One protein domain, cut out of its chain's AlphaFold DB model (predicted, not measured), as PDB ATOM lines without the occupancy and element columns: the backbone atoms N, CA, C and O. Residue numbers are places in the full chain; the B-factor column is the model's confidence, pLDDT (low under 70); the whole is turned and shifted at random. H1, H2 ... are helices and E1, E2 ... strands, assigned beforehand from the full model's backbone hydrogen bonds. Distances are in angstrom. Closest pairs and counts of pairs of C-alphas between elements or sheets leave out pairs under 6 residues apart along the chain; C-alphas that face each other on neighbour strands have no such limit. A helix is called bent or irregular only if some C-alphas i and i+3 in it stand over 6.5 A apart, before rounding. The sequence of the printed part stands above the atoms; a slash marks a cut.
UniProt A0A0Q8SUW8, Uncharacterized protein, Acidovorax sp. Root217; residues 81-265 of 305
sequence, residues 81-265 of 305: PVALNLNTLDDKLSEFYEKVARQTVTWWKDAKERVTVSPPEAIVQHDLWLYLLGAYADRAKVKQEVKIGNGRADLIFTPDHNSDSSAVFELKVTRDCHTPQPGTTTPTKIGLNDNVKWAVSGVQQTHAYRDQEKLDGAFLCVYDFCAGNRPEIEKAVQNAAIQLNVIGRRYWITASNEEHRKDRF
ATOM      1  N   PRO A  81     -20.823  50.860  44.528       66.94
ATOM      2  CA  PRO A  81     -20.889  50.016  43.343       66.94
ATOM      3  C   PRO A  81     -22.146  49.143  43.375       66.94
ATOM      4  O   PRO A  81     -22.289  48.269  44.233       66.94
ATOM      5  N   VAL A  82     -23.069  49.395  42.447       69.12
ATOM      6  CA  VAL A  82     -24.282  48.592  42.311       69.12
ATOM      7  C   VAL A  82     -23.862  47.208  41.824       69.12
ATOM      8  O   VAL A  82     -23.201  47.083  40.793       69.12
ATOM      9  N   ALA A  83     -24.234  46.164  42.568       78.06
ATOM     10  CA  ALA A  83     -24.016  44.791  42.130       78.06
ATOM     11  C   ALA A  83     -24.783  44.555  40.822       78.06
ATOM     12  O   ALA A  83     -26.007  44.667  40.791       78.06
ATOM     13  N   LEU A  84     -24.077  44.215  39.745       88.25
ATOM     14  CA  LEU A  84     -24.701  43.938  38.457       88.25
ATOM     15  C   LEU A  84     -25.099  42.467  38.406       88.25
ATOM     16  O   LEU A  84     -24.339  41.620  37.951       88.25
ATOM     17  N   ASN A  85     -26.290  42.152  38.906       94.12
ATOM     18  CA  ASN A  85     -26.896  40.829  38.775       94.12
ATOM     19  C   ASN A  85     -28.210  40.908  37.979       94.12
ATOM     20  O   ASN A  85     -28.723  41.995  37.707       94.12
ATOM     21  N   LEU A  86     -28.772  39.751  37.620       96.12
ATOM     22  CA  LEU A  86     -29.991  39.690  36.807       96.12
ATOM     23  C   LEU A  86     -31.202  40.385  37.454       96.12
ATOM     24  O   LEU A  86     -31.983  40.999  36.735       96.12
ATOM     25  N   ASN A  87     -31.344  40.356  38.782       95.69
ATOM     26  CA  ASN A  87     -32.446  41.058  39.453       95.69
ATOM     27  C   ASN A  87     -32.275  42.574  39.335       95.69
ATOM     28  O   ASN A  87     -33.223  43.281  39.030       95.69
ATOM     29  N   THR A  88     -31.051  43.076  39.489       93.19
ATOM     30  CA  THR A  88     -30.768  44.506  39.333       93.19
ATOM     31  C   THR A  88     -30.986  44.987  37.895       93.19
ATOM     32  O   THR A  88     -31.453  46.106  37.679       93.19
ATOM     33  N   LEU A  89     -30.684  44.154  36.894       95.31
ATOM     34  CA  LEU A  89     -31.031  44.456  35.502       95.31
ATOM     35  C   LEU A  89     -32.552  44.504  35.307       95.31
ATOM     36  O   LEU A  89     -33.048  45.433  34.672       95.31
ATOM     37  N   ASP A  90     -33.292  43.565  35.896       96.69
ATOM     38  CA  ASP A  90     -34.758  43.538  35.856       96.69
ATOM     39  C   ASP A  90     -35.402  44.764  36.526       96.69
ATOM     40  O   ASP A  90     -36.307  45.392  35.965       96.69
ATOM     41  N   ASP A  91     -34.878  45.168  37.684       95.12
ATOM     42  CA  ASP A  91     -35.289  46.385  38.386       95.12
ATOM     43  C   ASP A  91     -35.070  47.620  37.504       95.12
ATOM     44  O   ASP A  91     -35.932  48.499  37.428       95.12
ATOM     45  N   LYS A  92     -33.951  47.682  36.768       93.12
ATOM     46  CA  LYS A  92     -33.687  48.784  35.833       93.12
ATOM     47  C   LYS A  92     -34.599  48.791  34.618       93.12
ATOM     48  O   LYS A  92     -34.947  49.880  34.166       93.12
ATOM     49  N   LEU A  93     -35.014  47.636  34.104       96.62
ATOM     50  CA  LEU A  93     -36.030  47.586  33.050       96.62
ATOM     51  C   LEU A  93     -37.384  48.097  33.562       96.62
ATOM     52  O   LEU A  93     -38.066  48.849  32.866       96.62
ATOM     53  N   SER A  94     -37.742  47.745  34.798       96.50
ATOM     54  CA  SER A  94     -38.951  48.253  35.455       96.50
ATOM     55  C   SER A  94     -38.877  49.766  35.678       96.50
ATOM     56  O   SER A  94     -39.839  50.484  35.414       96.50
ATOM     57  N   GLU A  95     -37.719  50.278  36.096       94.31
ATOM     58  CA  GLU A  95     -37.484  51.713  36.252       94.31
ATOM     59  C   GLU A  95     -37.573  52.458  34.912       94.31
ATOM     60  O   GLU A  95     -38.250  53.484  34.834       94.31
ATOM     61  N   PHE A  96     -36.955  51.927  33.849       94.81
ATOM     62  CA  PHE A  96     -37.076  52.469  32.493       94.81
ATOM     63  C   PHE A  96     -38.539  52.536  32.056       94.81
ATOM     64  O   PHE A  96     -39.002  53.563  31.556       94.81
ATOM     65  N   TYR A  97     -39.290  51.457  32.285       96.06
ATOM     66  CA  TYR A  97     -40.701  51.419  31.941       96.06
ATOM     67  C   TYR A  97     -41.488  52.538  32.632       96.06
ATOM     68  O   TYR A  97     -42.234  53.265  31.974       96.06
ATOM     69  N   GLU A  98     -41.301  52.701  33.941       93.31
ATOM     70  CA  GLU A  98     -42.060  53.672  34.727       93.31
ATOM     71  C   GLU A  98     -41.649  55.119  34.461       93.31
ATOM     72  O   GLU A  98     -42.512  55.994  34.410       93.31
ATOM     73  N   LYS A  99     -40.351  55.386  34.283       89.06
ATOM     74  CA  LYS A  99     -39.841  56.754  34.110       89.06
ATOM     75  C   LYS A  99     -39.899  57.249  32.668       89.06
ATOM     76  O   LYS A  99     -39.972  58.455  32.457       89.06
ATOM     77  N   VAL A 100     -39.843  56.344  31.691       89.50
ATOM     78  CA  VAL A 100     -39.642  56.699  30.277       89.50
ATOM     79  C   VAL A 100     -40.768  56.153  29.408       89.50
ATOM     80  O   VAL A 100     -41.432  56.908  28.703       89.50
ATOM     81  N   ALA A 101     -41.001  54.841  29.447       94.00
ATOM     82  CA  ALA A 101     -41.790  54.175  28.416       94.00
ATOM     83  C   ALA A 101     -43.304  54.393  28.563       94.00
ATOM     84  O   ALA A 101     -43.993  54.697  27.593       94.00
ATOM     85  N   ARG A 102     -43.857  54.216  29.767       94.38
ATOM     86  CA  ARG A 102     -45.301  54.000  29.980       94.38
ATOM     87  C   ARG A 102     -46.215  55.086  29.412       94.38
ATOM     88  O   ARG A 102     -47.305  54.775  28.926       94.38
ATOM     89  N   GLN A 103     -45.807  56.345  29.538       91.62
ATOM     90  CA  GLN A 103     -46.561  57.526  29.099       91.62
ATOM     91  C   GLN A 103     -45.802  58.328  28.036       91.62
ATOM     92  O   GLN A 103     -46.063  59.516  27.853       91.62
ATOM     93  N   THR A 104     -44.849  57.696  27.350       90.31
ATOM     94  CA  THR A 104     -44.116  58.333  26.255       90.31
ATOM     95  C   THR A 104     -45.067  58.877  25.189       90.31
ATOM     96  O   THR A 104     -46.061  58.243  24.823       90.31
ATOM     97  N   VAL A 105     -44.744  60.056  24.665       89.69
ATOM     98  CA  VAL A 105     -45.475  60.687  23.558       89.69
ATOM     99  C   VAL A 105     -44.760  60.506  22.222       89.69
ATOM    100  O   VAL A 105     -45.392  60.598  21.175       89.69
ATOM    101  N   THR A 106     -43.462  60.197  22.240       90.00
ATOM    102  CA  THR A 106     -42.606  60.165  21.047       90.00
ATOM    103  C   THR A 106     -42.637  58.826  20.311       90.00
ATOM    104  O   THR A 106     -42.265  58.754  19.143       90.00
ATOM    105  N   TRP A 107     -43.147  57.761  20.941       94.06
ATOM    106  CA  TRP A 107     -43.329  56.453  20.290       94.06
ATOM    107  C   TRP A 107     -44.669  56.330  19.545       94.06
ATOM    108  O   TRP A 107     -44.944  55.330  18.871       94.06
ATOM    109  N   TRP A 108     -45.518  57.352  19.627       94.06
ATOM    110  CA  TRP A 108     -46.797  57.402  18.936       94.06
ATOM    111  C   TRP A 108     -46.717  58.331  17.729       94.06
ATOM    112  O   TRP A 108     -46.276  59.469  17.832       94.06
ATOM    113  N   LYS A 109     -47.200  57.859  16.577       92.88
ATOM    114  CA  LYS A 109     -47.510  58.727  15.434       92.88
ATOM    115  C   LYS A 109     -48.906  59.332  15.599       92.88
ATOM    116  O   LYS A 109     -49.101  60.510  15.331       92.88
ATOM    117  N   ASP A 110     -49.856  58.511  16.042       92.31
ATOM    118  CA  ASP A 110     -51.190  58.916  16.479       92.31
ATOM    119  C   ASP A 110     -51.645  57.978  17.605       92.31
ATOM    120  O   ASP A 110     -52.078  56.850  17.366       92.31
ATOM    121  N   ALA A 111     -51.515  58.435  18.851       93.38
ATOM    122  CA  ALA A 111     -51.870  57.644  20.025       93.38
ATOM    123  C   ALA A 111     -53.373  57.325  20.091       93.38
ATOM    124  O   ALA A 111     -53.748  56.244  20.548       93.38
ATOM    125  N   LYS A 112     -54.239  58.229  19.606       91.38
ATOM    126  CA  LYS A 112     -55.699  58.038  19.649       91.38
ATOM    127  C   LYS A 112     -56.116  56.884  18.746       91.38
ATOM    128  O   LYS A 112     -56.907  56.041  19.158       91.38
ATOM    129  N   GLU A 113     -55.506  56.812  17.568       90.62
ATOM    130  CA  GLU A 113     -55.727  55.748  16.583       90.62
ATOM    131  C   GLU A 113     -54.800  54.532  16.777       90.62
ATOM    132  O   GLU A 113     -54.793  53.611  15.956       90.62
ATOM    133  N   ARG A 114     -54.008  54.508  17.861       92.38
ATOM    134  CA  ARG A 114     -53.030  53.447  18.186       92.38
ATOM    135  C   ARG A 114     -51.948  53.227  17.137       92.38
ATOM    136  O   ARG A 114     -51.352  52.154  17.058       92.38
ATOM    137  N   VAL A 115     -51.648  54.257  16.358       93.81
ATOM    138  CA  VAL A 115     -50.616  54.216  15.330       93.81
ATOM    139  C   VAL A 115     -49.276  54.583  15.957       93.81
ATOM    140  O   VAL A 115     -49.055  55.717  16.382       93.81
ATOM    141  N   THR A 116     -48.343  53.636  15.980       95.25
ATOM    142  CA  THR A 116     -46.970  53.894  16.433       95.25
ATOM    143  C   THR A 116     -46.135  54.549  15.337       95.25
ATOM    144  O   THR A 116     -46.453  54.471  14.144       95.25
ATOM    145  N   VAL A 117     -45.010  55.135  15.728       92.19
ATOM    146  CA  VAL A 117     -43.890  55.411  14.814       92.19
ATOM    147  C   VAL A 117     -43.396  54.118  14.141       92.19
ATOM    148  O   VAL A 117     -43.672  53.015  14.625       92.19
ATOM    149  N   SER A 118     -42.714  54.231  12.995       89.38
ATOM    150  CA  SER A 118     -42.236  53.074  12.222       89.38
ATOM    151  C   SER A 118     -40.725  53.127  11.973       89.38
ATOM    152  O   SER A 118     -40.274  54.125  11.412       89.38
ATOM    153  N   PRO A 119     -39.970  52.047  12.264       92.25
ATOM    154  CA  PRO A 119     -40.389  50.838  12.987       92.25
ATOM    155  C   PRO A 119     -40.420  51.078  14.514       92.25
ATOM    156  O   PRO A 119     -39.472  51.645  15.050       92.25
ATOM    157  N   PRO A 120     -41.471  50.646  15.240       93.69
ATOM    158  CA  PRO A 120     -41.601  50.967  16.664       93.69
ATOM    159  C   PRO A 120     -40.569  50.249  17.539       93.69
ATOM    160  O   PRO A 120     -40.065  50.834  18.488       93.69
ATOM    161  N   GLU A 121     -40.218  49.007  17.197       95.81
ATOM    162  CA  GLU A 121     -39.246  48.200  17.946       95.81
ATOM    163  C   GLU A 121     -37.869  48.869  17.993       95.81
ATOM    164  O   GLU A 121     -37.293  48.983  19.070       95.81
ATOM    165  N   ALA A 122     -37.404  49.430  16.872       93.75
ATOM    166  CA  ALA A 122     -36.113  50.115  16.810       93.75
ATOM    167  C   ALA A 122     -36.062  51.380  17.681       93.75
ATOM    168  O   ALA A 122     -35.012  51.708  18.225       93.75
ATOM    169  N   ILE A 123     -37.183  52.095  17.819       92.62
ATOM    170  CA  ILE A 123     -37.248  53.313  18.638       92.62
ATOM    171  C   ILE A 123     -37.219  52.954  20.125       92.62
ATOM    172  O   ILE A 123     -36.438  53.529  20.876       92.62
ATOM    173  N   VAL A 124     -37.981  51.937  20.532       95.81
ATOM    174  CA  VAL A 124     -37.926  51.415  21.906       95.81
ATOM    175  C   VAL A 124     -36.532  50.879  22.239       95.81
ATOM    176  O   VAL A 124     -35.993  51.163  23.307       95.81
ATOM    177  N   GLN A 125     -35.935  50.118  21.321       96.38
ATOM    178  CA  GLN A 125     -34.589  49.568  21.458       96.38
ATOM    179  C   GLN A 125     -33.540  50.668  21.622       96.38
ATOM    180  O   GLN A 125     -32.670  50.547  22.481       96.38
ATOM    181  N   HIS A 126     -33.626  51.733  20.824       92.12
ATOM    182  CA  HIS A 126     -32.706  52.860  20.909       92.12
ATOM    183  C   HIS A 126     -32.807  53.579  22.260       92.12
ATOM    184  O   HIS A 126     -31.788  53.793  22.914       92.12
ATOM    185  N   ASP A 127     -34.024  53.877  22.718       92.06
ATOM    186  CA  ASP A 127     -34.235  54.552  24.001       92.06
ATOM    187  C   ASP A 127     -33.789  53.680  25.183       92.06
ATOM    188  O   ASP A 127     -33.136  54.170  26.106       92.06
ATOM    189  N   LEU A 128     -34.072  52.372  25.146       95.31
ATOM    190  CA  LEU A 128     -33.598  51.439  26.170       95.31
ATOM    191  C   LEU A 128     -32.069  51.316  26.158       95.31
ATOM    192  O   LEU A 128     -31.443  51.261  27.217       95.31
ATOM    193  N   TRP A 129     -31.452  51.285  24.976       94.38
ATOM    194  CA  TRP A 129     -29.998  51.265  24.842       94.38
ATOM    195  C   TRP A 129     -29.362  52.506  25.471       94.38
ATOM    196  O   TRP A 129     -28.447  52.362  26.282       94.38
ATOM    197  N   LEU A 130     -29.870  53.703  25.157       88.00
ATOM    198  CA  LEU A 130     -29.404  54.958  25.752       88.00
ATOM    199  C   LEU A 130     -29.582  54.966  27.270       88.00
ATOM    200  O   LEU A 130     -28.672  55.385  27.987       88.00
ATOM    201  N   TYR A 131     -30.712  54.458  27.763       90.88
ATOM    202  CA  TYR A 131     -30.979  54.352  29.194       90.88
ATOM    203  C   TYR A 131     -29.961  53.451  29.899       90.88
ATOM    204  O   TYR A 131     -29.332  53.857  30.877       90.88
ATOM    205  N   LEU A 132     -29.754  52.232  29.386       91.44
ATOM    206  CA  LEU A 132     -28.813  51.271  29.966       91.44
ATOM    207  C   LEU A 132     -27.363  51.748  29.846       91.44
ATOM    208  O   LEU A 132     -26.580  51.550  30.774       91.44
ATOM    209  N   LEU A 133     -27.008  52.404  28.739       87.12
ATOM    210  CA  LEU A 133     -25.699  53.023  28.566       87.12
ATOM    211  C   LEU A 133     -25.497  54.143  29.594       87.12
ATOM    212  O   LEU A 133     -24.486  54.158  30.287       87.12
ATOM    213  N   GLY A 134     -26.470  55.039  29.763       80.94
ATOM    214  CA  GLY A 134     -26.417  56.094  30.775       80.94
ATOM    215  C   GLY A 134     -26.272  55.539  32.193       80.94
ATOM    216  O   GLY A 134     -25.445  56.025  32.969       80.94
ATOM    217  N   ALA A 135     -27.014  54.478  32.515       84.38
ATOM    218  CA  ALA A 135     -26.951  53.817  33.813       84.38
ATOM    219  C   ALA A 135     -25.590  53.142  34.068       84.38
ATOM    220  O   ALA A 135     -25.041  53.291  35.161       84.38
ATOM    221  N   TYR A 136     -25.011  52.464  33.071       86.44
ATOM    222  CA  TYR A 136     -23.933  51.489  33.291       86.44
ATOM    223  C   TYR A 136     -22.657  51.668  32.448       86.44
ATOM    224  O   TYR A 136     -21.797  50.791  32.490       86.44
ATOM    225  N   ALA A 137     -22.480  52.768  31.708       81.50
ATOM    226  CA  ALA A 137     -21.325  52.973  30.810       81.50
ATOM    227  C   ALA A 137     -19.932  52.871  31.469       81.50
ATOM    228  O   ALA A 137     -18.937  52.712  30.768       81.50
ATOM    229  N   ASP A 138     -19.843  52.991  32.789       79.88
ATOM    230  CA  ASP A 138     -18.624  52.876  33.599       79.88
ATOM    231  C   ASP A 138     -18.375  51.464  34.157       79.88
ATOM    232  O   ASP A 138     -17.372  51.234  34.832       79.88
ATOM    233  N   ARG A 139     -19.300  50.528  33.921       84.81
ATOM    234  CA  ARG A 139     -19.282  49.172  34.491       84.81
ATOM    235  C   ARG A 139     -19.571  48.075  33.469       84.81
ATOM    236  O   ARG A 139     -19.297  46.904  33.740       84.81
ATOM    237  N   ALA A 140     -20.192  48.423  32.346       90.56
ATOM    238  CA  ALA A 140     -20.609  47.475  31.335       90.56
ATOM    239  C   ALA A 140     -20.642  48.092  29.938       90.56
ATOM    240  O   ALA A 140     -20.942  49.268  29.723       90.56
ATOM    241  N   LYS A 141     -20.421  47.228  28.953       91.94
ATOM    242  CA  LYS A 141     -20.630  47.514  27.539       91.94
ATOM    243  C   LYS A 141     -22.051  47.115  27.176       91.94
ATOM    244  O   LYS A 141     -22.406  45.942  27.276       91.94
ATOM    245  N   VAL A 142     -22.832  48.080  26.698       93.38
ATOM    246  CA  VAL A 142     -24.172  47.845  26.148       93.38
ATOM    247  C   VAL A 142     -24.111  48.044  24.640       93.38
ATOM    248  O   VAL A 142     -23.834  49.145  24.158       93.38
ATOM    249  N   LYS A 143     -24.318  46.969  23.881       93.75
ATOM    250  CA  LYS A 143     -24.255  46.978  22.416       93.75
ATOM    251  C   LYS A 143     -25.633  46.737  21.829       93.75
ATOM    252  O   LYS A 143     -26.349  45.870  22.319       93.75
ATOM    253  N   GLN A 144     -25.949  47.454  20.757       94.38
ATOM    254  CA  GLN A 144     -27.182  47.302  19.995       94.38
ATOM    255  C   GLN A 144     -26.937  46.500  18.710       94.38
ATOM    256  O   GLN A 144     -25.859  46.601  18.120       94.38
ATOM    257  N   GLU A 145     -27.932  45.723  18.280       93.75
ATOM    258  CA  GLU A 145     -27.954  44.998  17.002       93.75
ATOM    259  C   GLU A 145     -26.735  44.084  16.774       93.75
ATOM    260  O   GLU A 145     -26.130  44.045  15.695       93.75
ATOM    261  N   VAL A 146     -26.351  43.323  17.802       92.44
ATOM    262  CA  VAL A 146     -25.173  42.452  17.735       92.44
ATOM    263  C   VAL A 146     -25.485  41.222  16.894       92.44
ATOM    264  O   VAL A 146     -26.395  40.452  17.194       92.44
ATOM    265  N   LYS A 147     -24.699  41.005  15.838       93.81
ATOM    266  CA  LYS A 147     -24.803  39.803  15.008       93.81
ATOM    267  C   LYS A 147     -24.348  38.571  15.796       93.81
ATOM    268  O   LYS A 147     -23.177  38.480  16.155       93.81
ATOM    269  N   ILE A 148     -25.253  37.610  15.976       87.69
ATOM    270  CA  ILE A 148     -25.021  36.346  16.688       87.69
ATOM    271  C   ILE A 148     -25.340  35.201  15.725       87.69
ATOM    272  O   ILE A 148     -26.499  34.911  15.429       87.69
ATOM    273  N   GLY A 149     -24.305  34.555  15.181       83.38
ATOM    274  CA  GLY A 149     -24.464  33.493  14.180       83.38
ATOM    275  C   GLY A 149     -25.254  33.967  12.955       83.38
ATOM    276  O   GLY A 149     -24.791  34.839  12.215       83.38
ATOM    277  N   ASN A 150     -26.445  33.387  12.760       80.25
ATOM    278  CA  ASN A 150     -27.384  33.738  11.685       80.25
ATOM    279  C   ASN A 150     -28.466  34.749  12.110       80.25
ATOM    280  O   ASN A 150     -29.289  35.136  11.283       80.25
ATOM    281  N   GLY A 151     -28.494  35.141  13.385       90.12
ATOM    282  CA  GLY A 151     -29.441  36.100  13.943       90.12
ATOM    283  C   GLY A 151     -28.780  37.408  14.365       90.12
ATOM    284  O   GLY A 151     -27.604  37.672  14.082       90.12
ATOM    285  N   ARG A 152     -29.563  38.236  15.054       94.44
ATOM    286  CA  ARG A 152     -29.139  39.527  15.581       94.44
ATOM    287  C   ARG A 152     -29.892  39.773  16.881       94.44
ATOM    288  O   ARG A 152     -31.113  39.745  16.856       94.44
ATOM    289  N   ALA A 153     -29.162  39.936  17.980       94.94
ATOM    290  CA  ALA A 153     -29.769  40.298  19.253       94.94
ATOM    291  C   ALA A 153     -29.986  41.803  19.313       94.94
ATOM    292  O   ALA A 153     -29.089  42.571  18.936       94.94
ATOM    293  N   ASP A 154     -31.129  42.207  19.860       97.50
ATOM    294  CA  ASP A 154     -31.462  43.620  19.972       97.50
ATOM    295  C   ASP A 154     -30.470  44.353  20.875       97.50
ATOM    296  O   ASP A 154     -29.913  45.372  20.454       97.50
ATOM    297  N   LEU A 155     -30.198  43.828  22.077       98.00
ATOM    298  CA  LEU A 155     -29.176  44.356  22.981       98.00
ATOM    299  C   LEU A 155     -28.364  43.241  23.652       98.00
ATOM    300  O   LEU A 155     -28.916  42.246  24.122       98.00
ATOM    301  N   ILE A 156     -27.054  43.454  23.785       97.06
ATOM    302  CA  ILE A 156     -26.182  42.661  24.662       97.06
ATOM    303  C   ILE A 156     -25.584  43.570  25.728       97.06
ATOM    304  O   ILE A 156     -25.018  44.621  25.417       97.06
ATOM    305  N   PHE A 157     -25.661  43.117  26.973       96.56
ATOM    306  CA  PHE A 157     -25.012  43.714  28.127       96.56
ATOM    307  C   PHE A 157     -23.874  42.817  28.598       96.56
ATOM    308  O   PHE A 157     -24.080  41.660  28.973       96.56
ATOM    309  N   THR A 158     -22.661  43.358  28.576       96.19
ATOM    310  CA  THR A 158     -21.450  42.654  28.998       96.19
ATOM    311  C   THR A 158     -20.751  43.477  30.076       96.19
ATOM    312  O   THR A 158     -20.245  44.553  29.750       96.19
ATOM    313  N   PRO A 159     -20.706  43.013  31.334       94.44
ATOM    314  CA  PRO A 159     -19.997  43.724  32.387       94.44
ATOM    315  C   PRO A 159     -18.484  43.711  32.146       94.44
ATOM    316  O   PRO A 159     -17.948  42.819  31.486       94.44
ATOM    317  N   ASP A 160     -17.783  44.693  32.708       90.25
ATOM    318  CA  ASP A 160     -16.320  44.764  32.638       90.25
ATOM    319  C   ASP A 160     -15.636  43.791  33.616       90.25
ATOM    320  O   ASP A 160     -14.478  43.416  33.418       90.25
ATOM    321  N   HIS A 161     -16.351  43.353  34.660       87.75
ATOM    322  CA  HIS A 161     -15.877  42.376  35.638       87.75
ATOM    323  C   HIS A 161     -16.607  41.040  35.499       87.75
ATOM    324  O   HIS A 161     -17.830  40.987  35.493       87.75
ATOM    325  N   ASN A 162     -15.858  39.938  35.506       84.25
ATOM    326  CA  ASN A 162     -16.412  38.586  35.337       84.25
ATOM    327  C   ASN A 162     -17.268  38.088  36.519       84.25
ATOM    328  O   ASN A 162     -17.845  37.011  36.431       84.25
ATOM    329  N   SER A 163     -17.285  38.801  37.649       87.38
ATOM    330  CA  SER A 163     -18.149  38.479  38.794       87.38
ATOM    331  C   SER A 163     -19.577  39.000  38.634       87.38
ATOM    332  O   SER A 163     -20.458  38.590  39.386       87.38
ATOM    333  N   ASP A 164     -19.779  39.928  37.702       93.56
ATOM    334  CA  ASP A 164     -21.062  40.543  37.389       93.56
ATOM    335  C   ASP A 164     -21.781  39.726  36.298       93.56
ATOM    336  O   ASP A 164     -21.151  39.018  35.513       93.56
ATOM    337  N   SER A 165     -23.109  39.818  36.235       95.94
ATOM    338  CA  SER A 165     -23.930  39.088  35.265       95.94
ATOM    339  C   SER A 165     -23.989  39.783  33.906       95.94
ATOM    340  O   SER A 165     -24.259  40.981  33.792       95.94
ATOM    341  N   SER A 166     -23.813  38.990  32.860       97.06
ATOM    342  CA  SER A 166     -24.051  39.330  31.461       97.06
ATOM    343  C   SER A 166     -25.462  38.935  31.025       97.06
ATOM    344  O   SER A 166     -26.061  37.998  31.557       97.06
ATOM    345  N   ALA A 167     -26.027  39.647  30.051       97.88
ATOM    346  CA  ALA A 167     -27.381  39.363  29.591       97.88
ATOM    347  C   ALA A 167     -27.611  39.753  28.132       97.88
ATOM    348  O   ALA A 167     -27.016  40.702  27.619       97.88
ATOM    349  N   VAL A 168     -28.532  39.038  27.487       98.00
ATOM    350  CA  VAL A 168     -29.162  39.461  26.231       98.00
ATOM    351  C   VAL A 168     -30.560  39.997  26.520       98.00
ATOM    352  O   VAL A 168     -31.286  39.427  27.340       98.00
ATOM    353  N   PHE A 169     -30.937  41.067  25.827       98.25
ATOM    354  CA  PHE A 169     -32.298  41.590  25.812       98.25
ATOM    355  C   PHE A 169     -32.821  41.500  24.387       98.25
ATOM    356  O   PHE A 169     -32.264  42.116  23.481       98.25
ATOM    357  N   GLU A 170     -33.886  40.733  24.217       98.19
ATOM    358  CA  GLU A 170     -34.694  40.693  23.006       98.19
ATOM    359  C   GLU A 170     -35.949  41.528  23.243       98.19
ATOM    360  O   GLU A 170     -36.577  41.454  24.308       98.19
ATOM    361  N   LEU A 171     -36.327  42.326  22.260       98.50
ATOM    362  CA  LEU A 171     -37.480  43.200  22.301       98.50
ATOM    363  C   LEU A 171     -38.532  42.700  21.315       98.50
ATOM    364  O   LEU A 171     -38.246  42.188  20.234       98.50
ATOM    365  N   LYS A 172     -39.795  42.845  21.708       98.19
ATOM    366  CA  LYS A 172     -40.936  42.666  20.810       98.19
ATOM    367  C   LYS A 172     -41.929  43.787  21.037       98.19
ATOM    368  O   LYS A 172     -42.261  44.101  22.178       98.19
ATOM    369  N   VAL A 173     -42.447  44.362  19.957       98.00
ATOM    370  CA  VAL A 173     -43.561  45.318  20.033       98.00
ATOM    371  C   VAL A 173     -44.873  44.678  19.591       98.00
ATOM    372  O   VAL A 173     -44.973  44.174  18.473       98.00
ATOM    373  N   THR A 174     -45.904  44.748  20.437       98.00
ATOM    374  CA  THR A 174     -47.293  44.409  20.076       98.00
ATOM    375  C   THR A 174     -48.111  45.677  19.875       98.00
ATOM    376  O   THR A 174     -47.888  46.679  20.550       98.00
ATOM    377  N   ARG A 175     -49.041  45.672  18.916       95.69
ATOM    378  CA  ARG A 175     -49.834  46.859  18.545       95.69
ATOM    379  C   ARG A 175     -51.168  46.469  17.918       95.69
ATOM    380  O   ARG A 175     -51.278  45.396  17.332       95.69
ATOM    381  N   ASP A 176     -52.160  47.352  17.992       94.00
ATOM    382  CA  ASP A 176     -53.485  47.104  17.399       94.00
ATOM    383  C   ASP A 176     -53.519  47.329  15.885       94.00
ATOM    384  O   ASP A 176     -54.398  46.806  15.195       94.00
ATOM    385  N   CYS A 177     -52.583  48.113  15.346       93.38
ATOM    386  CA  CYS A 177     -52.514  48.394  13.922       93.38
ATOM    387  C   CYS A 177     -51.078  48.599  13.423       93.38
ATOM    388  O   CYS A 177     -50.183  49.037  14.146       93.38
ATOM    389  N   HIS A 178     -50.845  48.279  12.153       90.56
ATOM    390  CA  HIS A 178     -49.621  48.645  11.459       90.56
ATOM    391  C   HIS A 178     -49.606  50.143  11.159       90.56
ATOM    392  O   HIS A 178     -50.599  50.702  10.687       90.56
ATOM    393  N   THR A 179     -48.443  50.769  11.341       88.88
ATOM    394  CA  THR A 179     -48.194  52.128  10.856       88.88
ATOM    395  C   THR A 179     -48.385  52.178   9.335       88.88
ATOM    396  O   THR A 179     -47.726  51.402   8.635       88.88
ATOM    397  N   PRO A 180     -49.254  53.062   8.804       87.00
ATOM    398  CA  PRO A 180     -49.422  53.222   7.363       87.00
ATOM    399  C   PRO A 180     -48.094  53.564   6.684       87.00
ATOM    400  O   PRO A 180     -47.332  54.402   7.182       87.00
ATOM    401  N   GLN A 181     -47.829  52.912   5.554       85.62
ATOM    402  CA  GLN A 181     -46.663  53.186   4.719       85.62
ATOM    403  C   GLN A 181     -46.840  54.525   3.988       85.62
ATOM    404  O   GLN A 181     -47.973  54.983   3.814       85.62
ATOM    405  N   PRO A 182     -45.755  55.170   3.525       80.88
ATOM    406  CA  PRO A 182     -45.871  56.345   2.669       80.88
ATOM    407  C   PRO A 182     -46.813  56.076   1.485       80.88
ATOM    408  O   PRO A 182     -46.640  55.104   0.753       80.88
ATOM    409  N   GLY A 183     -47.834  56.919   1.318       79.38
ATOM    410  CA  GLY A 183     -48.855  56.765   0.273       79.38
ATOM    411  C   GLY A 183     -50.093  55.954   0.672       79.38
ATOM    412  O   GLY A 183     -51.049  55.919  -0.100       79.38
ATOM    413  N   THR A 184     -50.137  55.361   1.871       78.62
ATOM    414  CA  THR A 184     -51.364  54.796   2.451       78.62
ATOM    415  C   THR A 184     -51.802  55.597   3.676       78.62
ATOM    416  O   THR A 184     -50.982  56.129   4.423       78.62
ATOM    417  N   THR A 185     -53.113  55.721   3.881       77.69
ATOM    418  CA  THR A 185     -53.682  56.488   5.004       77.69
ATOM    419  C   THR A 185     -54.352  55.604   6.050       77.69
ATOM    420  O   THR A 185     -54.391  55.980   7.216       77.69
ATOM    421  N   THR A 186     -54.835  54.421   5.666       85.50
ATOM    422  CA  THR A 186     -55.589  53.532   6.560       85.50
ATOM    423  C   THR A 186     -54.661  52.575   7.318       85.50
ATOM    424  O   THR A 186     -53.952  51.796   6.675       85.50
ATOM    425  N   PRO A 187     -54.674  52.572   8.664       87.44
ATOM    426  CA  PRO A 187     -53.967  51.570   9.458       87.44
ATOM    427  C   PRO A 187     -54.556  50.167   9.264       87.44
ATOM    428  O   PRO A 187     -55.773  49.975   9.297       87.44
ATOM    429  N   THR A 188     -53.695  49.162   9.108       90.75
ATOM    430  CA  THR A 188     -54.115  47.753   9.016       90.75
ATOM    431  C   THR A 188     -54.184  47.150  10.412       90.75
ATOM    432  O   THR A 188     -53.169  47.131  11.103       90.75
ATOM    433  N   LYS A 189     -55.348  46.639  10.828       94.06
ATOM    434  CA  LYS A 189     -55.530  46.038  12.160       94.06
ATOM    435  C   LYS A 189     -54.739  44.739  12.328       94.06
ATOM    436  O   LYS A 189     -54.644  43.948  11.393       94.06
ATOM    437  N   ILE A 190     -54.251  44.508  13.542       95.56
ATOM    438  CA  ILE A 190     -53.563  43.287  13.967       95.56
ATOM    439  C   ILE A 190     -54.434  42.588  15.012       95.56
ATOM    440  O   ILE A 190     -54.958  43.221  15.929       95.56
ATOM    441  N   GLY A 191     -54.628  41.278  14.865       95.94
ATOM    442  CA  GLY A 191     -55.402  40.497  15.824       95.94
ATOM    443  C   GLY A 191     -54.622  40.226  17.112       95.94
ATOM    444  O   GLY A 191     -53.406  40.044  17.090       95.94
ATOM    445  N   LEU A 192     -55.330  40.087  18.238       96.12
ATOM    446  CA  LEU A 192     -54.720  39.702  19.520       96.12
ATOM    447  C   LEU A 192     -53.906  38.402  19.406       96.12
ATOM    448  O   LEU A 192     -52.810  38.312  19.945       96.12
ATOM    449  N   ASN A 193     -54.412  37.410  18.670       97.31
ATOM    450  CA  ASN A 193     -53.705  36.143  18.464       97.31
ATOM    451  C   ASN A 193     -52.372  36.326  17.719       97.31
ATOM    452  O   ASN A 193     -51.403  35.632  18.016       97.31
ATOM    453  N   ASP A 194     -52.307  37.265  16.774       97.75
ATOM    454  CA  ASP A 194     -51.075  37.551  16.039       97.75
ATOM    455  C   ASP A 194     -50.072  38.284  16.934       97.75
ATOM    456  O   ASP A 194     -48.898  37.924  16.944       97.75
ATOM    457  N   ASN A 195     -50.543  39.214  17.775       97.88
ATOM    458  CA  ASN A 195     -49.719  39.840  18.814       97.88
ATOM    459  C   ASN A 195     -49.169  38.811  19.816       97.88
ATOM    460  O   ASN A 195     -47.987  38.857  20.148       97.88
ATOM    461  N   VAL A 196     -49.983  37.843  20.255       98.19
ATOM    462  CA  VAL A 196     -49.535  36.756  21.144       98.19
ATOM    463  C   VAL A 196     -48.465  35.898  20.469       98.19
ATOM    464  O   VAL A 196     -47.418  35.652  21.064       98.19
ATOM    465  N   LYS A 197     -48.686  35.461  19.221       98.19
ATOM    466  CA  LYS A 197     -47.695  34.672  18.469       98.19
ATOM    467  C   LYS A 197     -46.392  35.441  18.274       98.19
ATOM    468  O   LYS A 197     -45.321  34.872  18.473       98.19
ATOM    469  N   TRP A 198     -46.485  36.720  17.910       97.50
ATOM    470  CA  TRP A 198     -45.333  37.601  17.748       97.50
ATOM    471  C   TRP A 198     -44.537  37.729  19.049       97.50
ATOM    472  O   TRP A 198     -43.339  37.448  19.058       97.50
ATOM    473  N   ALA A 199     -45.201  38.043  20.163       97.81
ATOM    474  CA  ALA A 199     -44.559  38.155  21.469       97.81
ATOM    475  C   ALA A 199     -43.877  36.841  21.898       97.81
ATOM    476  O   ALA A 199     -42.715  36.847  22.297       97.81
ATOM    477  N   VAL A 200     -44.559  35.699  21.755       98.06
ATOM    478  CA  VAL A 200     -44.013  34.378  22.122       98.06
ATOM    479  C   VAL A 200     -42.836  33.970  21.231       98.06
ATOM    480  O   VAL A 200     -41.916  33.306  21.712       98.06
ATOM    481  N   SER A 201     -42.811  34.386  19.961       97.19
ATOM    482  CA  SER A 201     -41.705  34.057  19.048       97.19
ATOM    483  C   SER A 201     -40.340  34.560  19.538       97.19
ATOM    484  O   SER A 201     -39.326  33.902  19.301       97.19
ATOM    485  N   GLY A 202     -40.316  35.656  20.307       97.38
ATOM    486  CA  GLY A 202     -39.089  36.197  20.889       97.38
ATOM    487  C   GLY A 202     -38.454  35.290  21.947       97.38
ATOM    488  O   GLY A 202     -37.247  35.355  22.153       97.38
ATOM    489  N   VAL A 203     -39.209  34.392  22.593       97.94
ATOM    490  CA  VAL A 203     -38.678  33.554  23.687       97.94
ATOM    491  C   VAL A 203     -37.582  32.618  23.179       97.94
ATOM    492  O   VAL A 203     -36.501  32.545  23.765       97.94
ATOM    493  N   GLN A 204     -37.843  31.916  22.072       95.94
ATOM    494  CA  GLN A 204     -36.876  30.987  21.483       95.94
ATOM    495  C   GLN A 204     -35.640  31.720  20.955       95.94
ATOM    496  O   GLN A 204     -34.528  31.227  21.123       95.94
ATOM    497  N   GLN A 205     -35.831  32.906  20.364       94.94
ATOM    498  CA  GLN A 205     -34.738  33.761  19.894       94.94
ATOM    499  C   GLN A 205     -33.837  34.182  21.061       94.94
ATOM    500  O   GLN A 205     -32.639  33.909  21.037       94.94
ATOM    501  N   THR A 206     -34.430  34.726  22.128       96.94
ATOM    502  CA  THR A 206     -33.703  35.175  23.326       96.94
ATOM    503  C   THR A 206     -32.899  34.036  23.956       96.94
ATOM    504  O   THR A 206     -31.726  34.196  24.291       96.94
ATOM    505  N   HIS A 207     -33.528  32.866  24.107       97.25
ATOM    506  CA  HIS A 207     -32.884  31.675  24.653       97.25
ATOM    507  C   HIS A 207     -31.683  31.237  23.805       97.25
ATOM    508  O   HIS A 207     -30.597  31.027  24.344       97.25
ATOM    509  N   ALA A 208     -31.860  31.159  22.482       96.25
ATOM    510  CA  ALA A 208     -30.790  30.784  21.564       96.25
ATOM    511  C   ALA A 208     -29.616  31.775  21.610       96.25
ATOM    512  O   ALA A 208     -28.462  31.352  21.611       96.25
ATOM    513  N   TYR A 209     -29.896  33.080  21.694       96.69
ATOM    514  CA  TYR A 209     -28.859  34.110  21.785       96.69
ATOM    515  C   TYR A 209     -28.063  34.022  23.085       96.69
ATOM    516  O   TYR A 209     -26.833  34.081  23.040       96.69
ATOM    517  N   ARG A 210     -28.731  33.804  24.224       97.06
ATOM    518  CA  ARG A 210     -28.057  33.584  25.512       97.06
ATOM    519  C   ARG A 210     -27.100  32.400  25.443       97.06
ATOM    520  O   ARG A 210     -25.941  32.540  25.820       97.06
ATOM    521  N   ASP A 211     -27.572  31.256  24.954       96.19
ATOM    522  CA  ASP A 211     -26.778  30.025  24.934       96.19
ATOM    523  C   ASP A 211     -25.603  30.123  23.949       96.19
ATOM    524  O   ASP A 211     -24.496  29.668  24.251       96.19
ATOM    525  N   GLN A 212     -25.812  30.756  22.790       94.94
ATOM    526  CA  GLN A 212     -24.769  30.925  21.781       94.94
ATOM    527  C   GLN A 212     -23.647  31.863  22.248       94.94
ATOM    528  O   GLN A 212     -22.472  31.563  22.032       94.94
ATOM    529  N   GLU A 213     -23.997  32.967  22.909       94.81
ATOM    530  CA  GLU A 213     -23.031  33.942  23.436       94.81
ATOM    531  C   GLU A 213     -22.554  33.607  24.860       94.81
ATOM    532  O   GLU A 213     -21.706  34.313  25.405       94.81
ATOM    533  N   LYS A 214     -23.047  32.507  25.451       95.00
ATOM    534  CA  LYS A 214     -22.729  32.048  26.816       95.00
ATOM    535  C   LYS A 214     -22.991  33.118  27.882       95.00
ATOM    536  O   LYS A 214     -22.173  33.321  28.776       95.00
ATOM    537  N   LEU A 215     -24.123  33.804  27.760       96.12
ATOM    538  CA  LEU A 215     -24.538  34.867  28.674       96.12
ATOM    539  C   LEU A 215     -25.244  34.283  29.904       96.12
ATOM    540  O   LEU A 215     -25.877  33.229  29.823       96.12
ATOM    541  N   ASP A 216     -25.184  34.990  31.032       97.62
ATOM    542  CA  ASP A 216     -25.779  34.523  32.293       97.62
ATOM    543  C   ASP A 216     -27.313  34.605  32.279       97.62
ATOM    544  O   ASP A 216     -27.998  33.767  32.868       97.62
ATOM    545  N   GLY A 217     -27.863  35.615  31.595       97.19
ATOM    546  CA  GLY A 217     -29.296  35.900  31.557       97.19
ATOM    547  C   GLY A 217     -29.871  36.139  30.163       97.19
ATOM    548  O   GLY A 217     -29.183  36.538  29.223       97.19
ATOM    549  N   ALA A 218     -31.180  35.919  30.056       98.06
ATOM    550  CA  ALA A 218     -31.992  36.172  28.871       98.06
ATOM    551  C   ALA A 218     -33.248  36.944  29.276       98.06
ATOM    552  O   ALA A 218     -34.048  36.421  30.054       98.06
ATOM    553  N   PHE A 219     -33.446  38.136  28.720       98.44
ATOM    554  CA  PHE A 219     -34.643  38.948  28.930       98.44
ATOM    555  C   PHE A 219     -35.426  39.081  27.631       98.44
ATOM    556  O   PHE A 219     -34.885  39.537  26.627       98.44
ATOM    557  N   LEU A 220     -36.712  38.742  27.668       98.56
ATOM    558  CA  LEU A 220     -37.653  39.108  26.615       98.56
ATOM    559  C   LEU A 220     -38.512  40.268  27.116       98.56
ATOM    560  O   LEU A 220     -39.305  40.101  28.044       98.56
ATOM    561  N   CYS A 221     -38.375  41.425  26.477       98.50
ATOM    562  CA  CYS A 221     -39.096  42.647  26.811       98.50
ATOM    563  C   CYS A 221     -40.178  42.924  25.763       98.50
ATOM    564  O   CYS A 221     -39.886  43.337  24.640       98.50
ATOM    565  N   VAL A 222     -41.440  42.719  26.130       98.50
ATOM    566  CA  VAL A 222     -42.584  42.988  25.255       98.50
ATOM    567  C   VAL A 222     -43.158  44.363  25.567       98.50
ATOM    568  O   VAL A 222     -43.746  44.558  26.627       98.50
ATOM    569  N   TYR A 223     -43.019  45.307  24.643       98.38
ATOM    570  CA  TYR A 223     -43.601  46.641  24.754       98.38
ATOM    571  C   TYR A 223     -44.942  46.666  24.027       98.38
ATOM    572  O   TYR A 223     -45.016  46.538  22.804       98.38
ATOM    573  N   ASP A 224     -46.012  46.776  24.802       97.88
ATOM    574  CA  ASP A 224     -47.368  46.556  24.333       97.88
ATOM    575  C   ASP A 224     -48.119  47.869  24.135       97.88
ATOM    576  O   ASP A 224     -48.479  48.541  25.095       97.88
ATOM    577  N   PHE A 225     -48.387  48.206  22.878       97.38
ATOM    578  CA  PHE A 225     -49.131  49.391  22.456       97.38
ATOM    579  C   PHE A 225     -50.615  49.081  22.183       97.38
ATOM    580  O   PHE A 225     -51.342  49.942  21.678       97.38
ATOM    581  N   CYS A 226     -51.090  47.864  22.475       96.12
ATOM    582  CA  CYS A 226     -52.496  47.508  22.293       96.12
ATOM    583  C   CYS A 226     -53.410  48.280  23.257       96.12
ATOM    584  O   CYS A 226     -53.027  48.675  24.363       96.12
ATOM    585  N   ALA A 227     -54.663  48.465  22.851       93.25
ATOM    586  CA  ALA A 227     -55.694  49.048  23.686       93.25
ATOM    587  C   ALA A 227     -56.087  48.095  24.819       93.25
ATOM    588  O   ALA A 227     -56.415  46.925  24.584       93.25
ATOM    589  N   GLY A 228     -56.130  48.644  26.034       87.75
ATOM    590  CA  GLY A 228     -56.403  47.916  27.267       87.75
ATOM    591  C   GLY A 228     -55.216  47.086  27.755       87.75
ATOM    592  O   GLY A 228     -54.369  46.650  26.981       87.75
ATOM    593  N   ASN A 229     -55.174  46.836  29.063       82.75
ATOM    594  CA  ASN A 229     -54.206  45.917  29.638       82.75
ATOM    595  C   ASN A 229     -54.573  44.490  29.175       82.75
ATOM    596  O   ASN A 229     -55.647  44.001  29.521       82.75
ATOM    597  N   ARG A 230     -53.743  43.872  28.322       91.81
ATOM    598  CA  ARG A 230     -53.896  42.535  27.712       91.81
ATOM    599  C   ARG A 230     -53.117  41.464  28.494       91.81
ATOM    600  O   ARG A 230     -52.040  41.050  28.047       91.81
ATOM    601  N   PRO A 231     -53.614  40.991  29.654       93.38
ATOM    602  CA  PRO A 231     -52.927  39.971  30.451       93.38
ATOM    603  C   PRO A 231     -52.718  38.655  29.687       93.38
ATOM    604  O   PRO A 231     -51.861  37.854  30.054       93.38
ATOM    605  N   GLU A 232     -53.466  38.414  28.610       96.56
ATOM    606  CA  GLU A 232     -53.318  37.241  27.752       96.56
ATOM    607  C   GLU A 232     -51.939  37.179  27.084       96.56
ATOM    608  O   GLU A 232     -51.365  36.094  26.979       96.56
ATOM    609  N   ILE A 233     -51.390  38.330  26.674       96.62
ATOM    610  CA  ILE A 233     -50.045  38.417  26.086       96.62
ATOM    611  C   ILE A 233     -49.000  38.086  27.153       96.62
ATOM    612  O   ILE A 233     -48.129  37.249  26.921       96.62
ATOM    613  N   GLU A 234     -49.119  38.690  28.338       96.06
ATOM    614  CA  GLU A 234     -48.204  38.448  29.460       96.06
ATOM    615  C   GLU A 234     -48.167  36.970  29.849       96.06
ATOM    616  O   GLU A 234     -47.100  36.359  29.894       96.06
ATOM    617  N   LYS A 235     -49.345  36.377  30.059       97.38
ATOM    618  CA  LYS A 235     -49.483  34.976  30.451       97.38
ATOM    619  C   LYS A 235     -48.880  34.037  29.406       97.38
ATOM    620  O   LYS A 235     -48.217  33.067  29.768       97.38
ATOM    621  N   ALA A 236     -49.103  34.301  28.118       97.56
ATOM    622  CA  ALA A 236     -48.540  33.487  27.045       97.56
ATOM    623  C   ALA A 236     -47.006  33.557  27.019       97.56
ATOM    624  O   ALA A 236     -46.349  32.519  26.923       97.56
ATOM    625  N   VAL A 237     -46.444  34.760  27.165       97.50
ATOM    626  CA  VAL A 237     -44.994  34.981  27.231       97.50
ATOM    627  C   VAL A 237     -44.391  34.287  28.449       97.50
ATOM    628  O   VAL A 237     -43.444  33.525  28.290       97.50
ATOM    629  N   GLN A 238     -44.955  34.480  29.644       97.12
ATOM    630  CA  GLN A 238     -44.466  33.857  30.879       97.12
ATOM    631  C   GLN A 238     -44.487  32.327  30.795       97.12
ATOM    632  O   GLN A 238     -43.488  31.681  31.108       97.12
ATOM    633  N   ASN A 239     -45.585  31.742  30.305       97.19
ATOM    634  CA  ASN A 239     -45.704  30.291  30.151       97.19
ATOM    635  C   ASN A 239     -44.618  29.707  29.235       97.19
ATOM    636  O   ASN A 239     -44.059  28.656  29.545       97.19
ATOM    637  N   ALA A 240     -44.317  30.376  28.119       97.12
ATOM    638  CA  ALA A 240     -43.261  29.949  27.206       97.12
ATOM    639  C   ALA A 240     -41.857  30.198  27.789       97.12
ATOM    640  O   ALA A 240     -40.975  29.350  27.671       97.12
ATOM    641  N   ALA A 241     -41.652  31.338  28.448       97.12
ATOM    642  CA  ALA A 241     -40.357  31.775  28.959       97.12
ATOM    643  C   ALA A 241     -39.839  30.913  30.122       97.12
ATOM    644  O   ALA A 241     -38.647  30.595  30.158       97.12
ATOM    645  N   ILE A 242     -40.728  30.443  31.009       96.06
ATOM    646  CA  ILE A 242     -40.375  29.545  32.126       96.06
ATOM    647  C   ILE A 242     -39.683  28.271  31.623       96.06
ATOM    648  O   ILE A 242     -38.719  27.813  32.230       96.06
ATOM    649  N   GLN A 243     -40.133  27.715  30.494       95.94
ATOM    650  CA  GLN A 243     -39.593  26.460  29.956       95.94
ATOM    651  C   GLN A 243     -38.139  26.579  29.481       95.94
ATOM    652  O   GLN A 243     -37.431  25.578  29.435       95.94
ATOM    653  N   LEU A 244     -37.695  27.791  29.133       96.94
ATOM    654  CA  LEU A 244     -36.371  28.065  28.563       96.94
ATOM    655  C   LEU A 244     -35.489  28.925  29.485       96.94
ATOM    656  O   LEU A 244     -34.412  29.382  29.086       96.94
ATOM    657  N   ASN A 245     -35.928  29.129  30.733       96.94
ATOM    658  CA  ASN A 245     -35.277  30.005  31.707       96.94
ATOM    659  C   ASN A 245     -35.030  31.420  31.139       96.94
ATOM    660  O   ASN A 245     -33.932  31.969  31.232       96.94
ATOM    661  N   VAL A 246     -36.042  31.972  30.468       98.19
ATOM    662  CA  VAL A 246     -36.054  33.350  29.963       98.19
ATOM    663  C   VAL A 246     -36.870  34.208  30.927       98.19
ATOM    664  O   VAL A 246     -37.944  33.810  31.379       98.19
ATOM    665  N   ILE A 247     -36.384  35.406  31.232       98.06
ATOM    666  CA  ILE A 247     -37.106  36.396  32.029       98.06
ATOM    667  C   ILE A 247     -38.018  37.176  31.079       98.06
ATOM    668  O   ILE A 247     -37.585  38.074  30.362       98.06
ATOM    669  N   GLY A 248     -39.294  36.790  31.035       97.25
ATOM    670  CA  GLY A 248     -40.315  37.468  30.235       97.25
ATOM    671  C   GLY A 248     -40.939  38.649  30.980       97.25
ATOM    672  O   GLY A 248     -41.429  38.488  32.103       97.25
ATOM    673  N   ARG A 249     -40.958  39.826  30.351       96.69
ATOM    674  CA  ARG A 249     -41.610  41.042  30.856       96.69
ATOM    675  C   ARG A 249     -42.534  41.626  29.798       96.69
ATOM    676  O   ARG A 249     -42.191  41.649  28.619       96.69
ATOM    677  N   ARG A 250     -43.698  42.113  30.227       97.31
ATOM    678  CA  ARG A 250     -44.610  42.901  29.393       97.31
ATOM    679  C   ARG A 250     -44.771  44.288  30.003       97.31
ATOM    680  O   ARG A 250     -45.106  44.416  31.175       97.31
ATOM    681  N   TYR A 251     -44.583  45.304  29.176       97.31
ATOM    682  CA  TYR A 251     -44.647  46.716  29.521       97.31
ATOM    683  C   TYR A 251     -45.769  47.366  28.714       97.31
ATOM    684  O   TYR A 251     -45.649  47.516  27.500       97.31
ATOM    685  N   TRP A 252     -46.884  47.711  29.361       97.31
ATOM    686  CA  TRP A 252     -48.045  48.275  28.667       97.31
ATOM    687  C   TRP A 252     -47.921  49.794  28.495       97.31
ATOM    688  O   TRP A 252     -47.835  50.540  29.469       97.31
ATOM    689  N   ILE A 253     -47.924  50.257  27.247       96.94
ATOM    690  CA  ILE A 253     -47.754  51.664  26.886       96.94
ATOM    691  C   ILE A 253     -49.126  52.313  26.742       96.94
ATOM    692  O   ILE A 253     -49.927  51.976  25.868       96.94
ATOM    693  N   THR A 254     -49.406  53.266  27.624       95.69
ATOM    694  CA  THR A 254     -50.698  53.954  27.669       95.69
ATOM    695  C   THR A 254     -50.769  55.020  26.578       95.69
ATOM    696  O   THR A 254     -49.822  55.779  26.386       95.69
ATOM    697  N   ALA A 255     -51.893  55.103  25.860       95.19
ATOM    698  CA  ALA A 255     -52.068  56.114  24.806       95.19
ATOM    699  C   ALA A 255     -52.593  57.454  25.342       95.19
ATOM    700  O   ALA A 255     -52.687  58.435  24.606       95.19
ATOM    701  N   SER A 256     -53.003  57.499  26.612       93.94
ATOM    702  CA  SER A 256     -53.516  58.713  27.238       93.94
ATOM    703  C   SER A 256     -53.383  58.688  28.758       93.94
ATOM    704  O   SER A 256     -53.340  57.632  29.393       93.94
ATOM    705  N   ASN A 257     -53.441  59.879  29.357       91.62
ATOM    706  CA  ASN A 257     -53.507  60.047  30.808       91.62
ATOM    707  C   ASN A 257     -54.747  59.392  31.433       91.62
ATOM    708  O   ASN A 257     -54.725  59.033  32.608       91.62
ATOM    709  N   GLU A 258     -55.840  59.250  30.678       92.38
ATOM    710  CA  GLU A 258     -57.037  58.568  31.166       92.38
ATOM    711  C   GLU A 258     -56.779  57.074  31.370       92.38
ATOM    712  O   GLU A 258     -57.147  56.529  32.410       92.38
ATOM    713  N   GLU A 259     -56.112  56.425  30.417       93.31
ATOM    714  CA  GLU A 259     -55.749  55.011  30.534       93.31
ATOM    715  C   GLU A 259     -54.750  54.775  31.648       93.31
ATOM    716  O   GLU A 259     -54.968  53.901  32.482       93.31
ATOM    717  N   HIS A 260     -53.710  55.609  31.710       91.75
ATOM    718  CA  HIS A 260     -52.746  55.567  32.800       91.75
ATOM    719  C   HIS A 260     -53.432  55.667  34.166       91.75
ATOM    720  O   HIS A 260     -53.168  54.862  35.058       91.75
ATOM    721  N   ARG A 261     -54.368  56.612  34.324       91.44
ATOM    722  CA  ARG A 261     -55.114  56.783  35.573       91.44
ATOM    723  C   ARG A 261     -55.973  55.565  35.898       91.44
ATOM    724  O   ARG A 261     -55.968  55.133  37.042       91.44
ATOM    725  N   LYS A 262     -56.703  55.025  34.917       90.81
ATOM    726  CA  LYS A 262     -57.560  53.840  35.100       90.81
ATOM    727  C   LYS A 262     -56.758  52.610  35.520       90.81
ATOM    728  O   LYS A 262     -57.252  51.821  36.316       90.81
ATOM    729  N   ASP A 263     -55.544  52.472  35.000       89.50
ATOM    730  CA  ASP A 263     -54.642  51.363  35.311       89.50
ATOM    731  C   ASP A 263     -53.969  51.514  36.684       89.50
ATOM    732  O   ASP A 263     -53.937  50.571  37.468       89.50
ATOM    733  N   ARG A 264     -53.459  52.711  37.014       87.56
ATOM    734  CA  ARG A 264     -52.757  52.969  38.285       87.56
ATOM    735  C   ARG A 264     -53.673  53.161  39.481       87.56
ATOM    736  O   ARG A 264     -53.332  52.760  40.589       87.56
ATOM    737  N   PHE A 265     -54.800  53.817  39.255       87.25
ATOM    738  CA  PHE A 265     -55.738  54.225  40.288       87.25
ATOM    739  C   PHE A 265     -57.125  53.710  39.905       87.25
ATOM    740  O   PHE A 265     -58.017  54.515  39.605       87.25
TER     741      PHE A 265
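What this domain is: This is residues 81 to 265 of the 305 residues of an uncharacterized protein of Acidovorax sp. Root217 (UniProt A0A0Q8SUW8). A strongly twisted five-stranded sheet lies in the middle between two pairs of helices, H3 and H4 packed side by side on one face and H1 and H2 on the other, making three layers. At one edge of the sheet the hairpin of E2 and E3 bends sharply, while the small strand E1, the short helix H5 and the long loop of residues 175 to 191 lie away from the core. The printed part has 185 residues, with five named helices and six named strands in the order H1 E1 H2 E2 E3 E4 H3 E5 H4 E6 H5, of mixed class, helices and strands. The sheet's order is E2, E3, E4, E5, E6, mixed, with E2, E3 and E4 antiparallel in turn and E4, E5 and E6 parallel. The whole is compact, with a radius of gyration of the C-alphas of 16.4 A, and elongated in outline, spanning 50 by 33 by 32 A.

Where its parts are: H1, residues 86 to 101, is 20.5 A long and begins at C-alpha 86, (-29.991, 39.690, 36.807). It is neither bent nor irregular, but only just: C-alphas 98 and 101 are 6.3 A apart. E1 is residues 108 to 110, and H2 is residues 120 to 136, 24.3 A long. E2, residues 140 to 148, bends by 86 degrees at residue 145, and E3, residues 151 to 159, bends by 72 degrees at residue 154. E4, residues 167 to 174, is 22.6 A long. H3, residues 192 to 213, is the longest helix at 32.4 A, from C-alpha 192 at (-54.720, 39.702, 19.520); it is neither bent nor irregular, but only just, with C-alphas 201 and 204 6.2 A apart. E5 is residues 217 to 224, 22.2 A long, H4 is residues 231 to 243, and E6 is residues 247 to 252. H5, residues 257 to 264, ends at C-alpha 264, (-52.757, 52.969, 38.285).

How they stand to each other: E2, E3 and E4 form a meander, each strand the antiparallel neighbour of the one before; E2 and E3 are a hairpin with N 143 and O 156 2.9 A apart, and E3 and E4 are another, with N 157 and O 167 at 2.8 A. E4 and E5 are parallel, with N 221 and O 170 at 2.8 A, and E5 and E6 are parallel, with N 222 and O 249 at 2.8 A. E4, H3, E5 and E5, H4, E6 are strand-helix-strand units, two parallel neighbour strands with a helix between, each with a right-handed crossover. H3 touches H4 with residues 195 to 203 alone, at a shallow tilt of 28 degrees, the same way; the closest C-alphas, of Val 200 and Val 237, are 5.2 A apart. H4 is over E5 and E6 at a height over the sheet of 9.3 A. H2 is over E3 and E4 at a height of 7.8 A, on the opposite face from H3. H1 is over E5 at a height of 8.2 A, and is close to H2 but not clearly touching, the closest C-alphas, of Phe 96 and Tyr 131, being 7.2 A apart. H5 is not on the sheet and touches no helix. E1 pairs with no named strand, but with residues 115 to 116, antiparallel. Every O i to N i+4 pair is within hydrogen-bond range in H1, H2 and H5, against 14 of 18 in H3 and 8 of 9 in H4.

The domain as a whole: The two C-alphas farthest apart, of Ser 163 and Gly 183, are 52.5 A apart. The printed part has no cut. The link from E4 to H3 is long, 17 residues, and within it residues 177 to 178 pair with residues 188 to 189, antiparallel. The mean pLDDT of the printed part is 93.1, and residues 81 to 82 are under 70.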